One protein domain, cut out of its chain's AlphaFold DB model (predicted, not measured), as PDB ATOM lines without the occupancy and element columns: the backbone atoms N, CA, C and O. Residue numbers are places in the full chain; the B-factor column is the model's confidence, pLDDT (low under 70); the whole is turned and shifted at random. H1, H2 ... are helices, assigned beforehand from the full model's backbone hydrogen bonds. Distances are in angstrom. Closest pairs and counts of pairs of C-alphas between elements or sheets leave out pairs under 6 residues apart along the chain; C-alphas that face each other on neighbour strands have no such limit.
ATOM      1  N   ARG A 136     317.798 229.669 170.891       85.69
ATOM      2  CA  ARG A 136     317.748 231.015 171.460       85.69
ATOM      3  C   ARG A 136     316.630 231.206 172.486       85.69
ATOM      4  O   ARG A 136     316.851 231.831 173.523       85.69
ATOM      5  N   GLN A 137     315.412 230.738 172.194       86.19
ATOM      6  CA  GLN A 137     314.300 230.884 173.141       86.19
ATOM      7  C   GLN A 137     314.569 230.122 174.444       86.19
ATOM      8  O   GLN A 137     314.234 230.623 175.517       86.19
ATOM      9  N   VAL A 138     315.168 228.932 174.357       87.56
ATOM     10  CA  VAL A 138     315.496 228.099 175.519       87.56
ATOM     11  C   VAL A 138     316.625 228.724 176.340       87.56
ATOM     12  O   VAL A 138     316.461 228.866 177.552       87.56
ATOM     13  N   THR A 139     317.714 229.171 175.707       84.62
ATOM     14  CA  THR A 139     318.848 229.834 176.379       84.62
ATOM     15  C   THR A 139     318.404 231.097 177.116       84.62
ATOM     16  O   THR A 139     318.684 231.266 178.302       84.62
ATOM     17  N   LEU A 140     317.613 231.961 176.466       83.88
ATOM     18  CA  LEU A 140     317.102 233.166 177.126       83.88
ATOM     19  C   LEU A 140     316.132 232.858 178.270       83.88
ATOM     20  O   LEU A 140     316.131 233.567 179.274       83.88
ATOM     21  N   ALA A 141     315.305 231.815 178.141       85.38
ATOM     22  CA  ALA A 141     314.412 231.392 179.218       85.38
ATOM     23  C   ALA A 141     315.179 230.847 180.435       85.38
ATOM     24  O   ALA A 141     314.680 230.942 181.557       85.38
ATOM     25  N   ALA A 142     316.389 230.317 180.229       84.88
ATOM     26  CA  ALA A 142     317.307 229.921 181.294       84.88
ATOM     27  C   ALA A 142     318.043 231.114 181.943       84.88
ATOM     28  O   ALA A 142     318.696 230.941 182.969       84.88
ATOM     29  N   GLY A 143     317.906 232.328 181.392       83.31
ATOM     30  CA  GLY A 143     318.622 233.520 181.853       83.31
ATOM     31  C   GLY A 143     320.088 233.560 181.416       83.31
ATOM     32  O   GLY A 143     320.869 234.318 181.987       83.31
ATOM     33  N   GLU A 144     320.457 232.746 180.429       81.06
ATOM     34  CA  GLU A 144     321.811 232.652 179.894       81.06
ATOM     35  C   GLU A 144     322.008 233.630 178.728       81.06
ATOM     36  O   GLU A 144     321.064 233.998 178.020       81.06
ATOM     37  N   GLU A 145     323.250 234.073 178.529       77.75
ATOM     38  CA  GLU A 145     323.608 234.884 177.368       77.75
ATOM     39  C   GLU A 145     323.649 233.985 176.131       77.75
ATOM     40  O   GLU A 145     324.388 233.003 176.084       77.75
ATOM     41  N   TRP A 146     322.829 234.307 175.132       76.94
ATOM     42  CA  TRP A 146     322.794 233.552 173.889       76.94
ATOM     43  C   TRP A 146     323.754 234.156 172.869       76.94
ATOM     44  O   TRP A 146     323.610 235.320 172.482       76.94
ATOM     45  N   SER A 147     324.691 233.345 172.390       67.69
ATOM     46  CA  SER A 147     325.494 233.634 171.210       67.69
ATOM     47  C   SER A 147     325.055 232.735 170.061       67.69
ATOM     48  O   SER A 147     324.678 231.579 170.243       67.69
ATOM     49  N   PHE A 148     325.093 233.281 168.852       59.16
ATOM     50  CA  PHE A 148     324.872 232.475 167.663       59.16
ATOM     51  C   PHE A 148     326.034 231.472 167.532       59.16
ATOM     52  O   PHE A 148     327.184 231.912 167.619       59.16
ATOM     53  N   PRO A 149     325.778 230.165 167.320       52.66
ATOM     54  CA  PRO A 149     326.843 229.225 166.985       52.66
ATOM     55  C   PRO A 149     327.533 229.726 165.717       52.66
ATOM     56  O   PRO A 149     326.866 230.197 164.801       52.66
ATOM     57  N   ASP A 150     328.861 229.705 165.677       40.53
ATOM     58  CA  ASP A 150     329.648 230.332 164.615       40.53
ATOM     59  C   ASP A 150     329.502 229.550 163.290       40.53
ATOM     60  O   ASP A 150     330.395 228.832 162.864       40.53
ATOM     61  N   VAL A 151     328.362 229.671 162.597       38.66
ATOM     62  CA  VAL A 151     328.131 229.054 161.268       38.66
ATOM     63  C   VAL A 151     328.937 229.787 160.172       38.66
ATOM     64  O   VAL A 151     328.791 229.525 158.984       38.66
ATOM     65  N   ALA A 152     329.776 230.759 160.548       29.69
ATOM     66  CA  ALA A 152     330.467 231.680 159.649       29.69
ATOM     67  C   ALA A 152     332.000 231.510 159.641       29.69
ATOM     68  O   ALA A 152     332.713 232.487 159.415       29.69
ATOM     69  N   ALA A 153     332.513 230.290 159.836       28.02
ATOM     70  CA  ALA A 153     333.941 229.997 159.675       28.02
ATOM     71  C   ALA A 153     334.327 229.330 158.339       28.02
ATOM     72  O   ALA A 153     335.518 229.240 158.059       28.02
ATOM     73  N   GLU A 154     333.386 228.946 157.466       28.81
ATOM     74  CA  GLU A 154     333.723 228.317 156.171       28.81
ATOM     75  C   GLU A 154     333.068 228.989 154.954       28.81
ATOM     76  O   GLU A 154     332.633 228.351 154.003       28.81
ATOM     77  N   ALA A 155     333.070 230.324 154.907       28.78
ATOM     78  CA  ALA A 155     332.815 231.056 153.657       28.78
ATOM     79  C   ALA A 155     334.053 231.097 152.727       28.78
ATOM     80  O   ALA A 155     334.194 232.008 151.908       28.78
ATOM     81  N   GLY A 156     334.978 230.142 152.857       28.56
ATOM     82  CA  GLY A 156     336.251 230.166 152.147       28.56
ATOM     83  C   GLY A 156     337.039 228.864 152.219       28.56
ATOM     84  O   GLY A 156     338.132 228.872 152.764       28.56
ATOM     85  N   ALA A 157     336.522 227.778 151.652       26.34
ATOM     86  CA  ALA A 157     337.312 226.649 151.149       26.34
ATOM     87  C   ALA A 157     336.411 225.718 150.324       26.34
ATOM     88  O   ALA A 157     335.196 225.721 150.470       26.34
ATOM     89  N   GLU A 158     337.024 224.966 149.417       29.64
ATOM     90  CA  GLU A 158     336.443 224.136 148.352       29.64
ATOM     91  C   GLU A 158     335.680 222.878 148.818       29.64
ATOM     92  O   GLU A 158     335.654 221.869 148.113       29.64
ATOM     93  N   THR A 159     335.053 222.889 149.985       27.41
ATOM     94  CA  THR A 159     334.341 221.728 150.523       27.41
ATOM     95  C   THR A 159     332.849 221.834 150.228       27.41
ATOM     96  O   THR A 159     332.273 222.923 150.252       27.41
ATOM     97  N   GLU A 160     332.220 220.700 149.887       30.66
ATOM     98  CA  GLU A 160     330.760 220.550 149.898       30.66
ATOM     99  C   GLU A 160     330.204 221.300 151.114       30.66
ATOM    100  O   GLU A 160     330.790 221.192 152.187       30.66
ATOM    101  N   MET A 161     329.119 222.070 150.964       29.64
ATOM    102  CA  MET A 161     328.403 222.657 152.102       29.64
ATOM    103  C   MET A 161     327.898 221.514 153.006       29.64
ATOM    104  O   MET A 161     326.734 221.112 152.954       29.64
ATOM    105  N   GLU A 162     328.771 220.956 153.836       31.25
ATOM    106  CA  GLU A 162     328.400 220.352 155.095       31.25
ATOM    107  C   GLU A 162     327.939 221.526 155.942       31.25
ATOM    108  O   GLU A 162     328.711 222.231 156.583       31.25
ATOM    109  N   VAL A 163     326.637 221.803 155.866       36.12
ATOM    110  CA  VAL A 163     325.969 222.520 156.941       36.12
ATOM    111  C   VAL A 163     326.170 221.633 158.162       36.12
ATOM    112  O   VAL A 163     325.404 220.690 158.362       36.12
ATOM    113  N   GLU A 164     327.242 221.879 158.918       35.97
ATOM    114  CA  GLU A 164     327.423 221.274 160.225       35.97
ATOM    115  C   GLU A 164     326.210 221.702 161.043       35.97
ATOM    116  O   GLU A 164     326.039 222.864 161.429       35.97
ATOM    117  N   ILE A 165     325.299 220.750 161.236       41.91
ATOM    118  CA  ILE A 165     324.291 220.861 162.273       41.91
ATOM    119  C   ILE A 165     325.092 221.106 163.551       41.91
ATOM    120  O   ILE A 165     326.040 220.357 163.802       41.91
ATOM    121  N   PRO A 166     324.778 222.153 164.338       47.53
ATOM    122  CA  PRO A 166     325.492 222.369 165.587       47.53
ATOM    123  C   PRO A 166     325.498 221.051 166.385       47.53
ATOM    124  O   PRO A 166     324.533 220.295 166.310       47.53
ATOM    125  N   ASP A 167     326.567 220.716 167.107       46.38
ATOM    126  CA  ASP A 167     326.627 219.444 167.842       46.38
ATOM    127  C   ASP A 167     325.634 219.527 169.022       46.38
ATOM    128  O   ASP A 167     325.960 220.012 170.107       46.38
ATOM    129  N   TRP A 168     324.374 219.129 168.803       53.19
ATOM    130  CA  TRP A 168     323.284 219.185 169.788       53.19
ATOM    131  C   TRP A 168     323.437 218.034 170.787       53.19
ATOM    132  O   TRP A 168     322.508 217.271 171.047       53.19
ATOM    133  N   LYS A 169     324.618 217.893 171.393       48.12
ATOM    134  CA  LYS A 169     324.837 217.012 172.550       48.12
ATOM    135  C   LYS A 169     324.362 217.704 173.815       48.12
ATOM    136  O   LYS A 169     325.096 217.902 174.780       48.12
ATOM    137  N   PHE A 170     323.102 218.095 173.777       58.56
ATOM    138  CA  PHE A 170     322.401 218.652 174.904       58.56
ATOM    139  C   PHE A 170     322.032 217.532 175.877       58.56
ATOM    140  O   PHE A 170     321.689 216.418 175.473       58.56
ATOM    141  N   ASP A 171     322.090 217.825 177.176       72.12
ATOM    142  CA  ASP A 171     321.487 216.935 178.164       72.12
ATOM    143  C   ASP A 171     319.990 216.748 177.852       72.12
ATOM    144  O   ASP A 171     319.330 217.621 177.277       72.12
ATOM    145  N   LYS A 172     319.443 215.593 178.235       79.31
ATOM    146  CA  LYS A 172     318.097 215.134 177.868       79.31
ATOM    147  C   LYS A 172     317.011 216.176 178.160       79.31
ATOM    148  O   LYS A 172     316.044 216.269 177.405       79.31
ATOM    149  N   ASP A 173     317.158 216.945 179.237       83.12
ATOM    150  CA  ASP A 173     316.226 218.012 179.613       83.12
ATOM    151  C   ASP A 173     316.212 219.173 178.603       83.12
ATOM    152  O   ASP A 173     315.150 219.661 178.213       83.12
ATOM    153  N   TYR A 174     317.379 219.580 178.109       83.25
ATOM    154  CA  TYR A 174     317.489 220.658 177.128       83.25
ATOM    155  C   TYR A 174     316.962 220.223 175.755       83.25
ATOM    156  O   TYR A 174     316.204 220.963 175.127       83.25
ATOM    157  N   THR A 175     317.217 218.978 175.341       81.88
ATOM    158  CA  THR A 175     316.618 218.400 174.122       81.88
ATOM    159  C   THR A 175     315.087 218.394 174.174       81.88
ATOM    160  O   THR A 175     314.425 218.667 173.171       81.88
ATOM    161  N   LEU A 176     314.491 218.132 175.344       87.06
ATOM    162  CA  LEU A 176     313.038 218.213 175.526       87.06
ATOM    163  C   LEU A 176     312.522 219.653 175.407       87.06
ATOM    164  O   LEU A 176     311.514 219.874 174.737       87.06
ATOM    165  N   LYS A 177     313.228 220.632 175.987       89.69
ATOM    166  CA  LYS A 177     312.882 222.059 175.868       89.69
ATOM    167  C   LYS A 177     312.943 222.544 174.419       89.69
ATOM    168  O   LYS A 177     312.014 223.213 173.967       89.69
ATOM    169  N   LEU A 178     313.983 222.159 173.677       88.38
ATOM    170  CA  LEU A 178     314.098 222.443 172.244       88.38
ATOM    171  C   LEU A 178     312.924 221.853 171.467       88.38
ATOM    172  O   LEU A 178     312.245 222.563 170.725       88.38
ATOM    173  N   ARG A 179     312.635 220.567 171.683       90.12
ATOM    174  CA  ARG A 179     311.514 219.880 171.036       90.12
ATOM    175  C   ARG A 179     310.192 220.603 171.296       90.12
ATOM    176  O   ARG A 179     309.418 220.818 170.364       90.12
ATOM    177  N   ASP A 180     309.937 220.995 172.540       92.44
ATOM    178  CA  ASP A 180     308.703 221.679 172.924       92.44
ATOM    179  C   ASP A 180     308.609 223.083 172.289       92.44
ATOM    180  O   ASP A 180     307.532 223.481 171.830       92.44
ATOM    181  N   ALA A 181     309.730 223.802 172.164       92.00
ATOM    182  CA  ALA A 181     309.802 225.088 171.469       92.00
ATOM    183  C   ALA A 181     309.596 224.962 169.943       92.00
ATOM    184  O   ALA A 181     308.923 225.802 169.337       92.00
ATOM    185  N   MET A 182     310.121 223.903 169.315       94.06
ATOM    186  CA  MET A 182     309.994 223.651 167.872       94.06
ATOM    187  C   MET A 182     308.612 223.108 167.479       94.06
ATOM    188  O   MET A 182     308.107 223.423 166.397       94.06
ATOM    189  N   ALA A 183     307.967 222.322 168.348       94.38
ATOM    190  CA  ALA A 183     306.702 221.628 168.091       94.38
ATOM    191  C   ALA A 183     305.602 222.457 167.385       94.38
ATOM    192  O   ALA A 183     305.002 221.942 166.435       94.38
ATOM    193  N   PRO A 184     305.308 223.725 167.753       95.06
ATOM    194  CA  PRO A 184     304.284 224.524 167.068       95.06
ATOM    195  C   PRO A 184     304.659 224.975 165.644       95.06
ATOM    196  O   PRO A 184     303.781 225.446 164.911       95.06
ATOM    197  N   LEU A 185     305.934 224.871 165.261       95.56
ATOM    198  CA  LEU A 185     306.482 225.313 163.976       95.56
ATOM    199  C   LEU A 185     306.701 224.149 162.999       95.56
ATOM    200  O   LEU A 185     306.466 224.329 161.804       95.56
ATOM    201  N   LEU A 186     307.049 222.953 163.493       94.56
ATOM    202  CA  LEU A 186     307.294 221.754 162.671       94.56
ATOM    203  C   LEU A 186     306.182 221.413 161.655       94.56
ATOM    204  O   LEU A 186     306.520 221.048 160.531       94.56
ATOM    205  N   PRO A 187     304.870 221.585 161.947       94.12
ATOM    206  CA  PRO A 187     303.809 221.346 160.962       94.12
ATOM    207  C   PRO A 187     303.865 222.252 159.719       94.12
ATOM    208  O   PRO A 187     303.070 222.080 158.794       94.12
ATOM    209  N   HIS A 188     304.733 223.265 159.709       92.94
ATOM    210  CA  HIS A 188     304.915 224.208 158.603       92.94
ATOM    211  C   HIS A 188     306.229 224.008 157.847       92.94
ATOM    212  O   HIS A 188     306.473 224.721 156.875       92.94
ATOM    213  N   ILE A 189     307.020 223.017 158.257       93.00
ATOM    214  CA  ILE A 189     308.182 222.521 157.529       93.00
ATOM    215  C   ILE A 189     307.735 221.366 156.634       93.00
ATOM    216  O   ILE A 189     307.048 220.440 157.074       93.00
ATOM    217  N   ARG A 190     308.109 221.413 155.359       92.94
ATOM    218  CA  ARG A 190     307.707 220.436 154.341       92.94
ATOM    219  C   ARG A 190     308.766 219.345 154.222       92.94
ATOM    220  O   ARG A 190     309.396 219.196 153.183       92.94
ATOM    221  N   PHE A 191     308.942 218.563 155.291       93.50
ATOM    222  CA  PHE A 191     309.867 217.417 155.319       93.50
ATOM    223  C   PHE A 191     309.790 216.510 154.076       93.50
ATOM    224  O   PHE A 191     310.847 216.151 153.563       93.50
ATOM    225  N   PRO A 192     308.603 216.194 153.508       92.75
ATOM    226  CA  PRO A 192     308.516 215.389 152.284       92.75
ATOM    227  C   PRO A 192     309.284 215.952 151.078       92.75
ATOM    228  O   PRO A 192     309.668 215.200 150.182       92.75
ATOM    229  N   LEU A 193     309.551 217.259 151.063       86.69
ATOM    230  CA  LEU A 193     310.283 217.935 149.995       86.69
ATOM    231  C   LEU A 193     311.798 218.011 150.245       86.69
ATOM    232  O   LEU A 193     312.532 218.396 149.340       86.69
ATOM    233  N   MET A 194     312.295 217.615 151.421       86.06
ATOM    234  CA  MET A 194     313.737 217.556 151.702       86.06
ATOM    235  C   MET A 194     314.428 216.440 150.904       86.06
ATOM    236  O   MET A 194     313.786 215.494 150.443       86.06
ATOM    237  N   SER A 195     315.747 216.537 150.732       79.50
ATOM    238  CA  SER A 195     316.544 215.449 150.155       79.50
ATOM    239  C   SER A 195     316.655 214.275 151.136       79.50
ATOM    240  O   SER A 195     316.532 214.446 152.348       79.50
ATOM    241  N   VAL A 196     316.912 213.071 150.616       83.56
ATOM    242  CA  VAL A 196     317.110 211.869 151.449       83.56
ATOM    243  C   VAL A 196     318.309 212.039 152.392       83.56
ATOM    244  O   VAL A 196     318.216 211.642 153.545       83.56
ATOM    245  N   LYS A 197     319.386 212.702 151.935       81.44
ATOM    246  CA  LYS A 197     320.565 213.030 152.759       81.44
ATOM    247  C   LYS A 197     320.175 213.877 153.976       81.44
ATOM    248  O   LYS A 197     320.545 213.542 155.093       81.44
ATOM    249  N   HIS A 198     319.381 214.930 153.771       83.06
ATOM    250  CA  HIS A 198     318.917 215.790 154.864       83.06
ATOM    251  C   HIS A 198     317.965 215.065 155.825       83.06
ATOM    252  O   HIS A 198     318.040 215.274 157.029       83.06
ATOM    253  N   LEU A 199     317.076 214.206 155.314       87.94
ATOM    254  CA  LEU A 199     316.169 213.424 156.162       87.94
ATOM    255  C   LEU A 199     316.924 212.433 157.057       87.94
ATOM    256  O   LEU A 199     316.571 212.306 158.225       87.94
ATOM    257  N   ALA A 200     317.962 211.785 156.523       84.81
ATOM    258  CA  ALA A 200     318.817 210.885 157.290       84.81
ATOM    259  C   ALA A 200     319.557 211.628 158.412       84.81
ATOM    260  O   ALA A 200     319.533 211.169 159.548       84.81
ATOM    261  N   ALA A 201     320.116 212.811 158.126       81.81
ATOM    262  CA  ALA A 201     320.782 213.632 159.142       81.81
ATOM    263  C   ALA A 201     319.838 213.995 160.307       81.81
ATOM    264  O   ALA A 201     320.170 213.781 161.470       81.81
ATOM    265  N   ILE A 202     318.610 214.429 159.996       85.44
ATOM    266  CA  ILE A 202     317.587 214.745 161.009       85.44
ATOM    267  C   ILE A 202     317.211 213.510 161.845       85.44
ATOM    268  O   ILE A 202     316.938 213.619 163.039       85.44
ATOM    269  N   GLU A 203     317.133 212.334 161.219       85.38
ATOM    270  CA  GLU A 203     316.806 211.083 161.906       85.38
ATOM    271  C   GLU A 203     317.933 210.630 162.851       85.38
ATOM    272  O   GLU A 203     317.649 210.186 163.965       85.38
ATOM    273  N   GLU A 204     319.193 210.788 162.437       80.25
ATOM    274  CA  GLU A 204     320.384 210.464 163.233       80.25
ATOM    275  C   GLU A 204     320.535 211.366 164.472       80.25
ATOM    276  O   GLU A 204     320.918 210.876 165.537       80.25
ATOM    277  N   GLU A 205     320.166 212.649 164.375       68.56
ATOM    278  CA  GLU A 205     320.135 213.601 165.504       68.56
ATOM    279  C   GLU A 205     319.148 213.192 166.622       68.56
ATOM    280  O   GLU A 205     319.296 213.590 167.782       68.56
ATOM    281  N   GLY A 206     318.127 212.389 166.304       67.38
ATOM    282  CA  GLY A 206     317.199 211.814 167.279       67.38
ATOM    283  C   GLY A 206     315.861 212.554 167.450       67.38
ATOM    284  O   GLY A 206     315.155 212.871 166.499       67.38
ATOM    285  N   THR A 207     315.403 212.729 168.700       72.88
ATOM    286  CA  THR A 207     313.965 212.903 169.051       72.88
ATOM    287  C   THR A 207     313.337 214.288 168.808       72.88
ATOM    288  O   THR A 207     312.211 214.534 169.254       72.88
ATOM    289  N   LEU A 208     314.043 215.209 168.153       84.50
ATOM    290  CA  LEU A 208     313.577 216.588 167.940       84.50
ATOM    291  C   LEU A 208     312.394 216.650 166.976       84.50
ATOM    292  O   LEU A 208     311.458 217.432 167.168       84.50
ATOM    293  N   VAL A 209     312.413 215.788 165.961       89.94
ATOM    294  CA  VAL A 209     311.347 215.669 164.973       89.94
ATOM    295  C   VAL A 209     310.547 214.394 165.244       89.94
ATOM    296  O   VAL A 209     311.115 213.307 165.331       89.94
ATOM    297  N   PRO A 210     309.209 214.476 165.370       91.56
ATOM    298  CA  PRO A 210     308.372 213.289 165.470       91.56
ATOM    299  C   PRO A 210     308.599 212.318 164.304       91.56
ATOM    300  O   PRO A 210     308.498 212.708 163.139       91.56
ATOM    301  N   LEU A 211     308.800 211.031 164.616       90.88
ATOM    302  CA  LEU A 211     309.048 209.969 163.628       90.88
ATOM    303  C   LEU A 211     307.959 209.881 162.544       90.88
ATOM    304  O   LEU A 211     308.227 209.459 161.421       90.88
ATOM    305  N   SER A 212     306.732 210.314 162.850       93.31
ATOM    306  CA  SER A 212     305.638 210.387 161.879       93.31
ATOM    307  C   SER A 212     305.954 211.301 160.692       93.31
ATOM    308  O   SER A 212     305.596 210.953 159.569       93.31
ATOM    309  N   TYR A 213     306.651 212.422 160.902       94.50
ATOM    310  CA  TYR A 213     307.037 213.334 159.822       94.50
ATOM    311  C   TYR A 213     308.160 212.768 158.956       94.50
ATOM    312  O   TYR A 213     308.112 212.912 157.735       94.50
ATOM    313  N   ILE A 214     309.124 212.083 159.571       93.25
ATOM    314  CA  ILE A 214     310.222 211.415 158.864       93.25
ATOM    315  C   ILE A 214     309.684 210.248 158.024       93.25
ATOM    316  O   ILE A 214     309.928 210.165 156.822       93.25
ATOM    317  N   THR A 215     308.839 209.406 158.625       93.75
ATOM    318  CA  THR A 215     308.188 208.274 157.943       93.75
ATOM    319  C   THR A 215     307.332 208.738 156.765       93.75
ATOM    320  O   THR A 215     307.358 208.139 155.691       93.75
ATOM    321  N   GLU A 216     306.565 209.815 156.942       94.75
ATOM    322  CA  GLU A 216     305.790 210.431 155.865       94.75
ATOM    323  C   GLU A 216     306.683 210.920 154.724       94.75
ATOM    324  O   GLU A 216     306.349 210.692 153.560       94.75
ATOM    325  N   ALA A 217     307.807 211.564 155.044       93.94
ATOM    326  CA  ALA A 217     308.729 212.080 154.047       93.94
ATOM    327  C   ALA A 217     309.342 210.952 153.205       93.94
ATOM    328  O   ALA A 217     309.242 210.987 151.976       93.94
ATOM    329  N   TYR A 218     309.869 209.900 153.840       93.69
ATOM    330  CA  TYR A 218     310.378 208.725 153.125       93.69
ATOM    331  C   TYR A 218     309.297 208.025 152.301       93.69
ATOM    332  O   TYR A 218     309.535 207.658 151.149       93.69
ATOM    333  N   ARG A 219     308.081 207.881 152.848       92.94
ATOM    334  CA  ARG A 219     306.948 207.307 152.111       92.94
ATOM    335  C   ARG A 219     306.622 208.128 150.868       92.94
ATOM    336  O   ARG A 219     306.416 207.550 149.807       92.94
ATOM    337  N   HIS A 220     306.565 209.452 150.986       91.62
ATOM    338  CA  HIS A 220     306.309 210.325 149.847       91.62
ATOM    339  C   HIS A 220     307.391 210.161 148.772       91.62
ATOM    340  O   HIS A 220     307.047 209.926 147.617       91.62
ATOM    341  N   LYS A 221     308.680 210.161 149.145       86.38
ATOM    342  CA  LYS A 221     309.788 209.927 148.200       86.38
ATOM    343  C   LYS A 221     309.679 208.587 147.474       86.38
ATOM    344  O   LYS A 221     309.846 208.546 146.261       86.38
ATOM    345  N   ALA A 222     309.357 207.512 148.194       89.31
ATOM    346  CA  ALA A 222     309.187 206.190 147.596       89.31
ATOM    347  C   ALA A 222     308.013 206.141 146.602       89.31
ATOM    348  O   ALA A 222     308.096 205.466 145.578       89.31
ATOM    349  N   LEU A 223     306.924 206.861 146.890       88.50
ATOM    350  CA  LEU A 223     305.721 206.871 146.056       88.50
ATOM    351  C   LEU A 223     305.834 207.784 144.828       88.50
ATOM    352  O   LEU A 223     305.230 207.473 143.806       88.50
ATOM    353  N   MET A 224     306.611 208.871 144.889       80.06
ATOM    354  CA  MET A 224     306.809 209.791 143.752       80.06
ATOM    355  C   MET A 224     307.422 209.116 142.513       80.06
ATOM    356  O   MET A 224     307.280 209.630 141.410       80.06
ATOM    357  N   GLY A 225     308.058 207.950 142.665       69.25
ATOM    358  CA  GLY A 225     308.555 207.144 141.545       69.25
ATOM    359  C   GLY A 225     307.502 206.264 140.856       69.25
ATOM    360  O   GLY A 225     307.862 205.476 139.987       69.25
ATOM    361  N   MET A 226     306.228 206.332 141.259       80.38
ATOM    362  CA  MET A 226     305.157 205.469 140.751       80.38
ATOM    363  C   MET A 226     304.158 206.260 139.894       80.38
ATOM    364  O   MET A 226     303.552 207.211 140.380       80.38
ATOM    365  N   ASP A 227     303.877 205.790 138.673       76.38
ATOM    366  CA  ASP A 227     302.990 206.463 137.698       76.38
ATOM    367  C   ASP A 227     301.553 206.726 138.196       76.38
ATOM    368  O   ASP A 227     300.841 207.573 137.662       76.38
ATOM    369  N   VAL A 228     301.099 205.982 139.208       79.00
ATOM    370  CA  VAL A 228     299.720 206.036 139.732       79.00
ATOM    371  C   VAL A 228     299.616 206.914 140.987       79.00
ATOM    372  O   VAL A 228     298.526 207.122 141.520       79.00
ATOM    373  N   TYR A 229     300.738 207.417 141.506       83.75
ATOM    374  CA  TYR A 229     300.727 208.225 142.715       83.75
ATOM    375  C   TYR A 229     300.471 209.695 142.389       83.75
ATOM    376  O   TYR A 229     301.232 210.346 141.684       83.75
ATOM    377  N   THR A 230     299.400 210.240 142.962       83.31
ATOM    378  CA  THR A 230     299.162 211.683 143.000       83.31
ATOM    379  C   THR A 230     299.162 212.128 144.461       83.31
ATOM    380  O   THR A 230     298.339 211.633 145.238       83.31
ATOM    381  N   PRO A 231     300.063 213.036 144.875       85.06
ATOM    382  CA  PRO A 231     300.097 213.521 146.248       85.06
ATOM    383  C   PRO A 231     298.792 214.230 146.632       85.06
ATOM    384  O   PRO A 231     298.319 215.122 145.926       85.06
ATOM    385  N   ASP A 232     298.221 213.885 147.789       88.06
ATOM    386  CA  ASP A 232     297.031 214.555 148.330       88.06
ATOM    387  C   ASP A 232     297.404 215.891 148.991       88.06
ATOM    388  O   ASP A 232     297.339 216.082 150.209       88.06
ATOM    389  N   VAL A 233     297.812 216.847 148.155       87.94
ATOM    390  CA  VAL A 233     298.197 218.202 148.572       87.94
ATOM    391  C   VAL A 233     297.042 218.985 149.202       87.94
ATOM    392  O   VAL A 233     297.267 220.002 149.860       87.94
ATOM    393  N   LYS A 234     295.796 218.538 148.996       86.12
ATOM    394  CA  LYS A 234     294.597 219.185 149.531       86.12
ATOM    395  C   LYS A 234     294.476 218.940 151.030       86.12
ATOM    396  O   LYS A 234     294.254 219.890 151.777       86.12
ATOM    397  N   ASN A 235     294.629 217.688 151.458       88.75
ATOM    398  CA  ASN A 235     294.555 217.333 152.874       88.75
ATOM    399  C   ASN A 235     295.913 217.451 153.578       88.75
ATOM    400  O   ASN A 235     295.952 217.634 154.793       88.75
ATOM    401  N   ASN A 236     297.020 217.408 152.827       89.56
ATOM    402  CA  ASN A 236     298.362 217.593 153.364       89.56
ATOM    403  C   ASN A 236     299.185 218.613 152.551       89.56
ATOM    404  O   ASN A 236     299.946 218.238 151.655       89.56
ATOM    405  N   PRO A 237     299.105 219.913 152.895       87.31
ATOM    406  CA  PRO A 237     299.829 220.972 152.189       87.31
ATOM    407  C   PRO A 237     301.357 220.841 152.217       87.31
ATOM    408  O   PRO A 237     302.029 221.496 151.427       87.31
ATOM    409  N   ARG A 238     301.926 220.009 153.103       90.56
ATOM    410  CA  ARG A 238     303.378 219.761 153.152       90.56
ATOM    411  C   ARG A 238     303.891 218.917 151.988       90.56
ATOM    412  O   ARG A 238     305.093 218.883 151.770       90.56
ATOM    413  N   LEU A 239     302.996 218.276 151.237       89.00
ATOM    414  CA  LEU A 239     303.332 217.583 149.993       89.00
ATOM    415  C   LEU A 239     303.402 218.534 148.790       89.00
ATOM    416  O   LEU A 239     303.698 218.099 147.687       89.00
ATOM    417  N   ARG A 240     303.075 219.819 148.974       85.12
ATOM    418  CA  ARG A 240     303.072 220.816 147.902       85.12
ATOM    419  C   ARG A 240     304.353 221.641 147.934       85.12
ATOM    420  O   ARG A 240     304.648 222.249 148.965       85.12
TER     421      ARG A 240
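What this domain is: This is residues 136 to 240 of the 406 residues of the protein "SPRY domain containing protein" of Acanthamoeba castellanii str. Neff (UniProt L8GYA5). The domain has little regular structure: two small helix pairs, H1 with H2 and the hairpin of H3 and H4, lie along a loop-rich body, and residues 155 to 161 stick out in the long loop after H1. The 105 printed residues include four named helices, H1 to H4 in order, and no named strand; the class is all helix, with 40 residues in named elements. It is loose, radius of gyration of the C-alphas 16.9 A, and only just flat, spanning 53 by 37 by 21 A.

Where its parts are: H1, residues 136 to 141, begins at C-alpha (317.748, 231.015, 171.460). H2 is residues 172 to 182, 15.4 A; H3 is 196 to 205, 14.5 A; H4 is 211 to 223, 18.2 A, ending at (305.721, 206.871, 146.056).

How they stand to each other: H1 and H2 touch at a steep tilt of 65 degrees, opposite ways; their closest C-alphas, Val 138 and Lys 177, are 6.6 A apart. H4, with residues 214 to 218 alone, touches H3 at a shallow tilt of 17 degrees, opposite ways, a hairpin; closest C-alphas Leu 199 and Ile 214, 6.8 A. H2 and H3 are apart. In each helix every O i to N i+4 pair is within hydrogen-bond range.

The domain as a whole: The C-alphas of Gly 143 and Asp 227, the two farthest apart, are 54.1 A apart. The printed part has no cut; the links H1 to H2 and H2 to H3 are long. Low pLDDT covers residues 147 to 170, 205 to 206 and 225.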